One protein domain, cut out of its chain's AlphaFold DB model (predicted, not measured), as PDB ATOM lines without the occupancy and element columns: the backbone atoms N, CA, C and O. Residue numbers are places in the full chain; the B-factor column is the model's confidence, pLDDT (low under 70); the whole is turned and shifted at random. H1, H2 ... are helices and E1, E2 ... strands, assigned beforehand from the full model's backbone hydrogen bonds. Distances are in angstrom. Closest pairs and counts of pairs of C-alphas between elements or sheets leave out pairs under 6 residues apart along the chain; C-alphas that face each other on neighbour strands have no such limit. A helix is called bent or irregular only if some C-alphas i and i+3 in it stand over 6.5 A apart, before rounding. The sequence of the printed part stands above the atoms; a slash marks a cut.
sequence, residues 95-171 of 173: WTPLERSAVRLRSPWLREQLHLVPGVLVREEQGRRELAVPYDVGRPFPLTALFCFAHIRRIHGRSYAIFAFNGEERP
ATOM      1  N   TRP A  95     158.067 194.070 168.608       90.12
ATOM      2  CA  TRP A  95     156.860 194.167 167.777       90.12
ATOM      3  C   TRP A  95     157.184 194.092 166.286       90.12
ATOM      4  O   TRP A  95     157.975 194.873 165.765       90.12
ATOM      5  N   THR A  96     156.500 193.204 165.561       91.94
ATOM      6  CA  THR A  96     156.620 193.102 164.098       91.94
ATOM      7  C   THR A  96     155.319 193.542 163.428       91.94
ATOM      8  O   THR A  96     154.250 193.135 163.877       91.94
ATOM      9  N   PRO A  97     155.339 194.333 162.339       92.50
ATOM     10  CA  PRO A  97     154.132 194.603 161.560       92.50
ATOM     11  C   PRO A  97     153.471 193.304 161.085       92.50
ATOM     12  O   PRO A  97     154.143 192.455 160.497       92.50
ATOM     13  N   LEU A  98     152.160 193.151 161.302       90.62
ATOM     14  CA  LEU A  98     151.420 191.930 160.956       90.62
ATOM     15  C   LEU A  98     151.586 191.574 159.470       90.62
ATOM     16  O   LEU A  98     151.821 190.419 159.133       90.62
ATOM     17  N   GLU A  99     151.569 192.582 158.601       84.88
ATOM     18  CA  GLU A  99     151.798 192.471 157.152       84.88
ATOM     19  C   GLU A  99     153.194 191.952 156.756       84.88
ATOM     20  O   GLU A  99     153.359 191.403 155.671       84.88
ATOM     21  N   ARG A 100     154.198 192.112 157.627       83.31
ATOM     22  CA  ARG A 100     155.575 191.618 157.432       83.31
ATOM     23  C   ARG A 100     155.851 190.333 158.207       83.31
ATOM     24  O   ARG A 100     156.947 189.787 158.118       83.31
ATOM     25  N   SER A 101     154.887 189.870 158.993       83.00
ATOM     26  CA  SER A 101     155.027 188.679 159.817       83.00
ATOM     27  C   SER A 101     154.627 187.420 159.044       83.00
ATOM     28  O   SER A 101     153.744 187.446 158.188       83.00
ATOM     29  N   ALA A 102     155.224 186.277 159.393       82.62
ATOM     30  CA  ALA A 102     154.765 184.970 158.909       82.62
ATOM     31  C   ALA A 102     153.464 184.502 159.598       82.62
ATOM     32  O   ALA A 102     152.952 183.416 159.304       82.62
ATOM     33  N   VAL A 103     152.938 185.298 160.535       83.12
ATOM     34  CA  VAL A 103     151.777 184.953 161.346       83.12
ATOM     35  C   VAL A 103     150.534 184.901 160.470       83.12
ATOM     36  O   VAL A 103     150.165 185.862 159.800       83.12
ATOM     37  N   ARG A 104     149.836 183.765 160.523       84.00
ATOM     38  CA  ARG A 104     148.537 183.596 159.872       84.00
ATOM     39  C   ARG A 104     147.432 183.537 160.913       84.00
ATOM     40  O   ARG A 104     147.395 182.612 161.725       84.00
ATOM     41  N   LEU A 105     146.526 184.511 160.839       87.94
ATOM     42  CA  LEU A 105     145.280 184.512 161.595       87.94
ATOM     43  C   LEU A 105     144.361 183.407 161.055       87.94
ATOM     44  O   LEU A 105     144.010 183.404 159.872       87.94
ATOM     45  N   ARG A 106     143.993 182.451 161.905       88.25
ATOM     46  CA  ARG A 106     143.153 181.296 161.554       88.25
ATOM     47  C   ARG A 106     141.673 181.665 161.592       88.25
ATOM     48  O   ARG A 106     140.915 181.280 160.701       88.25
ATOM     49  N   SER A 107     141.278 182.457 162.581       90.31
ATOM     50  CA  SER A 107     139.924 182.939 162.804       90.31
ATOM     51  C   SER A 107     139.460 183.804 161.628       90.31
ATOM     52  O   SER A 107     140.088 184.824 161.320       90.31
ATOM     53  N   PRO A 108     138.358 183.428 160.950       91.38
ATOM     54  CA  PRO A 108     137.751 184.263 159.919       91.38
ATOM     55  C   PRO A 108     137.365 185.644 160.453       91.38
ATOM     56  O   PRO A 108     137.631 186.642 159.793       91.38
ATOM     57  N   TRP A 109     136.831 185.698 161.677       91.62
ATOM     58  CA  TRP A 109     136.427 186.945 162.319       91.62
ATOM     59  C   TRP A 109     137.622 187.873 162.567       91.62
ATOM     60  O   TRP A 109     137.563 189.040 162.198       91.62
ATOM     61  N   LEU A 110     138.745 187.371 163.104       92.06
ATOM     62  CA  LEU A 110     139.938 188.213 163.301       92.06
ATOM     63  C   LEU A 110     140.494 188.736 161.974       92.06
ATOM     64  O   LEU A 110     140.887 189.896 161.893       92.06
ATOM     65  N   ARG A 111     140.504 187.902 160.926       91.25
ATOM     66  CA  ARG A 111     140.920 188.339 159.587       91.25
ATOM     67  C   ARG A 111     140.021 189.454 159.067       91.25
ATOM     68  O   ARG A 111     140.533 190.481 158.641       91.25
ATOM     69  N   GLU A 112     138.707 189.280 159.144       91.25
ATOM     70  CA  GLU A 112     137.740 190.289 158.709       91.25
ATOM     71  C   GLU A 112     137.877 191.595 159.502       91.25
ATOM     72  O   GLU A 112     137.880 192.673 158.919       91.25
ATOM     73  N   GLN A 113     138.064 191.536 160.819       91.38
ATOM     74  CA  GLN A 113     138.198 192.758 161.612       91.38
ATOM     75  C   GLN A 113     139.518 193.501 161.361       91.38
ATOM     76  O   GLN A 113     139.563 194.722 161.498       91.38
ATOM     77  N   LEU A 114     140.596 192.791 161.008       90.81
ATOM     78  CA  LEU A 114     141.941 193.368 160.920       90.81
ATOM     79  C   LEU A 114     142.429 193.620 159.488       90.81
ATOM     80  O   LEU A 114     143.394 194.361 159.321       90.81
ATOM     81  N   HIS A 115     141.777 193.074 158.452       82.81
ATOM     82  CA  HIS A 115     142.269 193.179 157.067       82.81
ATOM     83  C   HIS A 115     142.407 194.616 156.537       82.81
ATOM     84  O   HIS A 115     143.243 194.855 155.670       82.81
ATOM     85  N   LEU A 116     141.617 195.568 157.050       81.19
ATOM     86  CA  LEU A 116     141.666 196.989 156.660       81.19
ATOM     87  C   LEU A 116     142.290 197.888 157.724       81.19
ATOM     88  O   LEU A 116     142.223 199.110 157.599       81.19
ATOM     89  N   VAL A 117     142.863 197.321 158.786       87.75
ATOM     90  CA  VAL A 117     143.467 198.113 159.858       87.75
ATOM     91  C   VAL A 117     144.975 198.200 159.613       87.75
ATOM     92  O   VAL A 117     145.696 197.248 159.905       87.75
ATOM     93  N   PRO A 118     145.494 199.319 159.072       88.62
ATOM     94  CA  PRO A 118     146.921 199.454 158.816       88.62
ATOM     95  C   PRO A 118     147.703 199.621 160.118       88.62
ATOM     96  O   PRO A 118     147.243 200.275 161.056       88.62
ATOM     97  N   GLY A 119     148.932 199.104 160.147       92.00
ATOM     98  CA  GLY A 119     149.843 199.286 161.278       92.00
ATOM     99  C   GLY A 119     149.520 198.424 162.496       92.00
ATOM    100  O   GLY A 119     149.943 198.775 163.596       92.00
ATOM    101  N   VAL A 120     148.780 197.325 162.316       94.88
ATOM    102  CA  VAL A 120     148.657 196.270 163.331       94.88
ATOM    103  C   VAL A 120     150.023 195.632 163.537       94.88
ATOM    104  O   VAL A 120     150.692 195.254 162.574       94.88
ATOM    105  N   LEU A 121     150.427 195.505 164.795       94.50
ATOM    106  CA  LEU A 121     151.658 194.828 165.174       94.50
ATOM    107  C   LEU A 121     151.324 193.486 165.819       94.50
ATOM    108  O   LEU A 121     150.264 193.315 166.423       94.50
ATOM    109  N   VAL A 122     152.237 192.534 165.688       93.19
ATOM    110  CA  VAL A 122     152.131 191.198 166.259       93.19
ATOM    111  C   VAL A 122     153.405 190.832 167.000       93.19
ATOM    112  O   VAL A 122     154.509 191.228 166.611       93.19
ATOM    113  N   ARG A 123     153.222 190.050 168.060       90.31
ATOM    114  CA  ARG A 123     154.272 189.421 168.853       90.31
ATOM    115  C   ARG A 123     153.845 187.992 169.179       90.31
ATOM    116  O   ARG A 123     152.678 187.761 169.493       90.31
ATOM    117  N   GLU A 124     154.762 187.035 169.093       87.31
ATOM    118  CA  GLU A 124     154.526 185.651 169.520       87.31
ATOM    119  C   GLU A 124     155.581 185.248 170.550       87.31
ATOM    120  O   GLU A 124     156.777 185.346 170.298       87.31
ATOM    121  N   GLU A 125     155.132 184.786 171.714       81.50
ATOM    122  CA  GLU A 125     155.992 184.359 172.814       81.50
ATOM    123  C   GLU A 125     155.405 183.086 173.434       81.50
ATOM    124  O   GLU A 125     154.256 183.070 173.868       81.50
ATOM    125  N   GLN A 126     156.168 181.986 173.436       78.06
ATOM    126  CA  GLN A 126     155.791 180.715 174.083       78.06
ATOM    127  C   GLN A 126     154.379 180.189 173.717       78.06
ATOM    128  O   GLN A 126     153.671 179.627 174.549       78.06
ATOM    129  N   GLY A 127     153.944 180.367 172.462       79.00
ATOM    130  CA  GLY A 127     152.622 179.921 171.990       79.00
ATOM    131  C   GLY A 127     151.456 180.856 172.345       79.00
ATOM    132  O   GLY A 127     150.308 180.559 172.007       79.00
ATOM    133  N   ARG A 128     151.744 181.994 172.985       88.00
ATOM    134  CA  ARG A 128     150.837 183.133 173.146       88.00
ATOM    135  C   ARG A 128     151.102 184.139 172.033       88.00
ATOM    136  O   ARG A 128     152.251 184.484 171.762       88.00
ATOM    137  N   ARG A 129     150.038 184.623 171.399       91.75
ATOM    138  CA  ARG A 129     150.107 185.667 170.374       91.75
ATOM    139  C   ARG A 129     149.480 186.939 170.894       91.75
ATOM    140  O   ARG A 129     148.355 186.912 171.378       91.75
ATOM    141  N   GLU A 130     150.157 188.055 170.713       93.62
ATOM    142  CA  GLU A 130     149.612 189.370 170.996       93.62
ATOM    143  C   GLU A 130     149.446 190.167 169.709       93.62
ATOM    144  O   GLU A 130     150.329 190.178 168.852       93.62
ATOM    145  N   LEU A 131     148.302 190.834 169.582       94.56
ATOM    146  CA  LEU A 131     148.006 191.769 168.506       94.56
ATOM    147  C   LEU A 131     147.869 193.161 169.108       94.56
ATOM    148  O   LEU A 131     146.978 193.394 169.924       94.56
ATOM    149  N   ALA A 132     148.727 194.084 168.688       95.00
ATOM    150  CA  ALA A 132     148.596 195.495 168.997       95.00
ATOM    151  C   ALA A 132     147.880 196.180 167.833       95.00
ATOM    152  O   ALA A 132     148.439 196.372 166.750       95.00
ATOM    153  N   VAL A 133     146.624 196.552 168.056       96.00
ATOM    154  CA  VAL A 133     145.789 197.226 167.062       96.00
ATOM    155  C   VAL A 133     145.806 198.726 167.350       96.00
ATOM    156  O   VAL A 133     145.563 199.108 168.497       96.00
ATOM    157  N   PRO A 134     146.110 199.597 166.371       95.12
ATOM    158  CA  PRO A 134     146.166 201.031 166.615       95.12
ATOM    159  C   PRO A 134     144.890 201.567 167.257       95.12
ATOM    160  O   PRO A 134     143.786 201.274 166.803       95.12
ATOM    161  N   TYR A 135     145.060 202.377 168.296       94.00
ATOM    162  CA  TYR A 135     143.971 202.932 169.086       94.00
ATOM    163  C   TYR A 135     144.009 204.458 169.052       94.00
ATOM    164  O   TYR A 135     145.056 205.075 169.250       94.00
ATOM    165  N   ASP A 136     142.847 205.054 168.813       91.38
ATOM    166  CA  ASP A 136     142.620 206.494 168.837       91.38
ATOM    167  C   ASP A 136     141.316 206.754 169.597       91.38
ATOM    168  O   ASP A 136     140.302 206.109 169.326       91.38
ATOM    169  N   VAL A 137     141.346 207.681 170.555       88.06
ATOM    170  CA  VAL A 137     140.195 208.008 171.414       88.06
ATOM    171  C   VAL A 137     139.006 208.581 170.634       88.06
ATOM    172  O   VAL A 137     137.875 208.493 171.101       88.06
ATOM    173  N   GLY A 138     139.244 209.157 169.453       92.31
ATOM    174  CA  GLY A 138     138.223 209.700 168.561       92.31
ATOM    175  C   GLY A 138     137.653 208.686 167.567       92.31
ATOM    176  O   GLY A 138     136.844 209.061 166.720       92.31
ATOM    177  N   ARG A 139     138.068 207.413 167.624       90.19
ATOM    178  CA  ARG A 139     137.592 206.342 166.735       90.19
ATOM    179  C   ARG A 139     136.932 205.207 167.529       90.19
ATOM    180  O   ARG A 139     137.187 205.069 168.724       90.19
ATOM    181  N   PRO A 140     136.099 204.368 166.881       90.62
ATOM    182  CA  PRO A 140     135.585 203.157 167.510       90.62
ATOM    183  C   PRO A 140     136.711 202.293 168.084       90.62
ATOM    184  O   PRO A 140     137.779 202.167 167.480       90.62
ATOM    185  N   PHE A 141     136.460 201.691 169.249       93.12
ATOM    186  CA  PHE A 141     137.440 200.839 169.912       93.12
ATOM    187  C   PHE A 141     137.799 199.633 169.020       93.12
ATOM    188  O   PHE A 141     136.895 198.990 168.486       93.12
ATOM    189  N   PRO A 142     139.088 199.297 168.838       93.12
ATOM    190  CA  PRO A 142     139.474 198.140 168.038       93.12
ATOM    191  C   PRO A 142     138.901 196.842 168.600       93.12
ATOM    192  O   PRO A 142     138.909 196.653 169.811       93.12
ATOM    193  N   LEU A 143     138.441 195.929 167.736       93.62
ATOM    194  CA  LEU A 143     137.879 194.637 168.156       93.62
ATOM    195  C   LEU A 143     136.870 194.794 169.308       93.62
ATOM    196  O   LEU A 143     136.992 194.114 170.322       93.62
ATOM    197  N   THR A 144     135.887 195.695 169.170       92.88
ATOM    198  CA  THR A 144     134.967 196.094 170.254       92.88
ATOM    199  C   THR A 144     134.392 194.919 171.042       92.88
ATOM    200  O   THR A 144     134.274 195.013 172.254       92.88
ATOM    201  N   ALA A 145     134.086 193.786 170.402       93.00
ATOM    202  CA  ALA A 145     133.571 192.590 171.079       93.00
ATOM    203  C   ALA A 145     134.532 191.982 172.128       93.00
ATOM    204  O   ALA A 145     134.105 191.197 172.971       93.00
ATOM    205  N   LEU A 146     135.816 192.341 172.087       95.06
ATOM    206  CA  LEU A 146     136.888 191.858 172.956       95.06
ATOM    207  C   LEU A 146     137.458 192.954 173.868       95.06
ATOM    208  O   LEU A 146     138.521 192.756 174.451       95.06
ATOM    209  N   PHE A 147     136.784 194.102 174.010       93.19
ATOM    210  CA  PHE A 147     137.321 195.261 174.736       93.19
ATOM    211  C   PHE A 147     137.806 194.932 176.160       93.19
ATOM    212  O   PHE A 147     138.779 195.512 176.630       93.19
ATOM    213  N   CYS A 148     137.160 193.980 176.838       92.62
ATOM    214  CA  CYS A 148     137.499 193.569 178.199       92.62
ATOM    215  C   CYS A 148     138.828 192.807 178.313       92.62
ATOM    216  O   CYS A 148     139.374 192.714 179.409       92.62
ATOM    217  N   PHE A 149     139.351 192.286 177.201       93.56
ATOM    218  CA  PHE A 149     140.661 191.636 177.115       93.56
ATOM    219  C   PHE A 149     141.764 192.594 176.665       93.56
ATOM    220  O   PHE A 149     142.936 192.219 176.634       93.56
ATOM    221  N   ALA A 150     141.400 193.817 176.285       93.31
ATOM    222  CA  ALA A 150     142.351 194.790 175.797       93.31
ATOM    223  C   ALA A 150     143.082 195.474 176.950       93.31
ATOM    224  O   ALA A 150     142.494 195.814 177.979       93.31
ATOM    225  N   HIS A 151     144.351 195.792 176.726       89.56
ATOM    226  CA  HIS A 151     145.053 196.789 177.522       89.56
ATOM    227  C   HIS A 151     145.702 197.827 176.606       89.56
ATOM    228  O   HIS A 151     146.221 197.499 175.538       89.56
ATOM    229  N   ILE A 152     145.633 199.099 177.003       90.06
ATOM    230  CA  ILE A 152     146.141 200.203 176.186       90.06
ATOM    231  C   ILE A 152     147.621 200.421 176.465       90.06
ATOM    232  O   ILE A 152     148.031 200.543 177.621       90.06
ATOM    233  N   ARG A 153     148.418 200.510 175.401       87.44
ATOM    234  CA  ARG A 153     149.861 200.761 175.459       87.44
ATOM    235  C   ARG A 153     150.300 201.792 174.448       87.44
ATOM    236  O   ARG A 153     149.656 201.960 173.419       87.44
ATOM    237  N   ARG A 154     151.424 202.453 174.730       87.19
ATOM    238  CA  ARG A 154     152.168 203.182 173.706       87.19
ATOM    239  C   ARG A 154     153.282 202.283 173.185       87.19
ATOM    240  O   ARG A 154     153.944 201.623 173.970       87.19
ATOM    241  N   ILE A 155     153.430 202.237 171.868       87.44
ATOM    242  CA  ILE A 155     154.516 201.548 171.165       87.44
ATOM    243  C   ILE A 155     155.068 202.571 170.173       87.44
ATOM    244  O   ILE A 155     154.305 203.132 169.381       87.44
ATOM    245  N   HIS A 156     156.360 202.891 170.279       84.25
ATOM    246  CA  HIS A 156     157.020 203.942 169.486       84.25
ATOM    247  C   HIS A 156     156.227 205.268 169.440       84.25
ATOM    248  O   HIS A 156     156.050 205.885 168.391       84.25
ATOM    249  N   GLY A 157     155.682 205.691 170.587       85.06
ATOM    250  CA  GLY A 157     154.952 206.956 170.729       85.06
ATOM    251  C   GLY A 157     153.479 206.943 170.289       85.06
ATOM    252  O   GLY A 157     152.768 207.902 170.601       85.06
ATOM    253  N   ARG A 158     152.977 205.871 169.661       90.06
ATOM    254  CA  ARG A 158     151.571 205.726 169.237       90.06
ATOM    255  C   ARG A 158     150.790 204.807 170.175       90.06
ATOM    256  O   ARG A 158     151.354 203.849 170.685       90.06
ATOM    257  N   SER A 159     149.505 205.084 170.394       92.81
ATOM    258  CA  SER A 159     148.630 204.256 171.233       92.81
ATOM    259  C   SER A 159     148.086 203.031 170.491       92.81
ATOM    260  O   SER A 159     147.674 203.117 169.333       92.81
ATOM    261  N   TYR A 160     148.037 201.905 171.192       94.56
ATOM    262  CA  TYR A 160     147.562 200.612 170.718       94.56
ATOM    263  C   TYR A 160     146.671 199.955 171.771       94.56
ATOM    264  O   TYR A 160     146.959 200.032 172.964       94.56
ATOM    265  N   ALA A 161     145.621 199.274 171.321       95.06
ATOM    266  CA  ALA A 161     144.897 198.291 172.111       95.06
ATOM    267  C   ALA A 161     145.535 196.919 171.869       95.06
ATOM    268  O   ALA A 161     145.569 196.444 170.731       95.06
ATOM    269  N   ILE A 162     146.074 196.311 172.925       93.94
ATOM    270  CA  ILE A 162     146.751 195.016 172.852       93.94
ATOM    271  C   ILE A 162     145.806 193.912 173.310       93.94
ATOM    272  O   ILE A 162     145.262 193.980 174.411       93.94
ATOM    273  N   PHE A 163     145.675 192.880 172.480       94.88
ATOM    274  CA  PHE A 163     144.886 191.679 172.735       94.88
ATOM    275  C   PHE A 163     145.803 190.464 172.732       94.88
ATOM    276  O   PHE A 163     146.560 190.282 171.780       94.88
ATOM    277  N   ALA A 164     145.712 189.622 173.759       93.69
ATOM    278  CA  ALA A 164     146.437 188.363 173.803       93.69
ATOM    279  C   ALA A 164     145.526 187.186 173.452       93.69
ATOM    280  O   ALA A 164     144.360 187.138 173.843       93.69
ATOM    281  N   PHE A 165     146.082 186.214 172.740       93.56
ATOM    282  CA  PHE A 165     145.401 185.021 172.272       93.56
ATOM    283  C   PHE A 165     146.246 183.774 172.541       93.56
ATOM    284  O   PHE A 165     147.476 183.806 172.455       93.56
ATOM    285  N   ASN A 166     145.585 182.658 172.842       91.69
ATOM    286  CA  ASN A 166     146.235 181.347 172.886       91.69
ATOM    287  C   ASN A 166     146.396 180.745 171.471       91.69
ATOM    288  O   ASN A 166     145.977 181.339 170.476       91.69
ATOM    289  N   GLY A 167     146.957 179.534 171.369       86.56
ATOM    290  CA  GLY A 167     147.168 178.843 170.086       86.56
ATOM    291  C   GLY A 167     145.894 178.496 169.291       86.56
ATOM    292  O   GLY A 167     145.983 178.182 168.101       86.56
ATOM    293  N   GLU A 168     144.715 178.574 169.914       89.25
ATOM    294  CA  GLU A 168     143.406 178.435 169.260       89.25
ATOM    295  C   GLU A 168     142.776 179.787 168.882       89.25
ATOM    296  O   GLU A 168     141.632 179.833 168.443       89.25
ATOM    297  N   GLU A 169     143.501 180.892 169.066       91.12
ATOM    298  CA  GLU A 169     143.018 182.264 168.883       91.12
ATOM    299  C   GLU A 169     141.844 182.651 169.799       91.12
ATOM    300  O   GLU A 169     141.047 183.534 169.478       91.12
ATOM    301  N   ARG A 170     141.752 182.026 170.981       91.81
ATOM    302  CA  ARG A 170     140.844 182.478 172.046       91.81
ATOM    303  C   ARG A 170     141.513 183.583 172.861       91.81
ATOM    304  O   ARG A 170     142.696 183.433 173.182       91.81
ATOM    305  N   PRO A 171     140.786 184.657 173.218       93.06
ATOM    306  CA  PRO A 171     141.347 185.751 173.997       93.06
ATOM    307  C   PRO A 171     141.757 185.270 175.398       93.06
ATOM    308  O   PRO A 171     141.046 184.484 176.028       93.06
TER     309      PRO A 171
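This is residues 95 to 171 of the 173 residues of an uncharacterized protein of uncultured Oscillibacter sp (UniProt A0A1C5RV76). A strongly twisted, curled sheet of four antiparallel strands, made of two hairpins side by side, forms the body; H2 grazes it near E4, while H1 lies off the sheet among loops. The first stretch, residues 95 to 107, pairs briefly with edge strand E1 and then leads to H1. The printed part has 77 residues, with two named helices and four named strands in the order H1, E1, E2, H2, E3, E4; the sheet's order is E1, E2, E4, E3. The class is mixed, helices and strands, with under half of the residues in named elements. The whole is compact and rounded, with a radius of gyration of the C-alphas of 11.5 A and spans of 31 by 25 by 21 A.

E1 is residues 121 to 125, 13.7 A long, from C-alpha 121 at (151.658, 194.828, 165.174). E2 is residues 128 to 134, 19.6 A. E4 is residues 158 to 165, 21.8 A, ending at (145.401, 185.021, 172.272). E3 is residues 151 to 155, 12.4 A. H1 is residues 108 to 114, 10.1 A, from (137.751, 184.263, 159.919), and H2 is residues 144 to 149, 10.0 A.

E1 and E2 form a hairpin, with N 123 and O 130 3.0 A apart. Inner strands E2 and E4 are antiparallel at 150 degrees, with N 131 and O 163 2.9 A apart. E3 and E4 form a hairpin, with N 153 and O 160 2.9 A apart. Residues 96 to 97 pair antiparallel with residues 121 to 122 of E1. E2, H2 and E3 make a split strand-helix-strand unit, two strands of one sheet with a helix between them along the chain and E4 between them in the sheet, and its crossover is right-handed. H2 only grazes the sheet, with residues 146 to 149; its closest C-alphas to E4 are Phe 149 and Phe 163, 6.1 A. H2 is irregular, with C-alphas 145 and 148 8.2 A apart. H1 is not on the sheet and is apart from H2, E3 and E4, and only just from E2, at 8.2 A. In H1 every O i to N i+4 pair is within hydrogen-bond range; in H2 0 of 2 are, beside 2 of 3 O i to N i+3 pairs.

The C-alphas farthest apart, of Gln 126 and Gly 138, are 34.3 A from each other. The printed part has no cut, and no link between named elements is long. The mean pLDDT of the printed part is 90.1, and no printed residue is under 70.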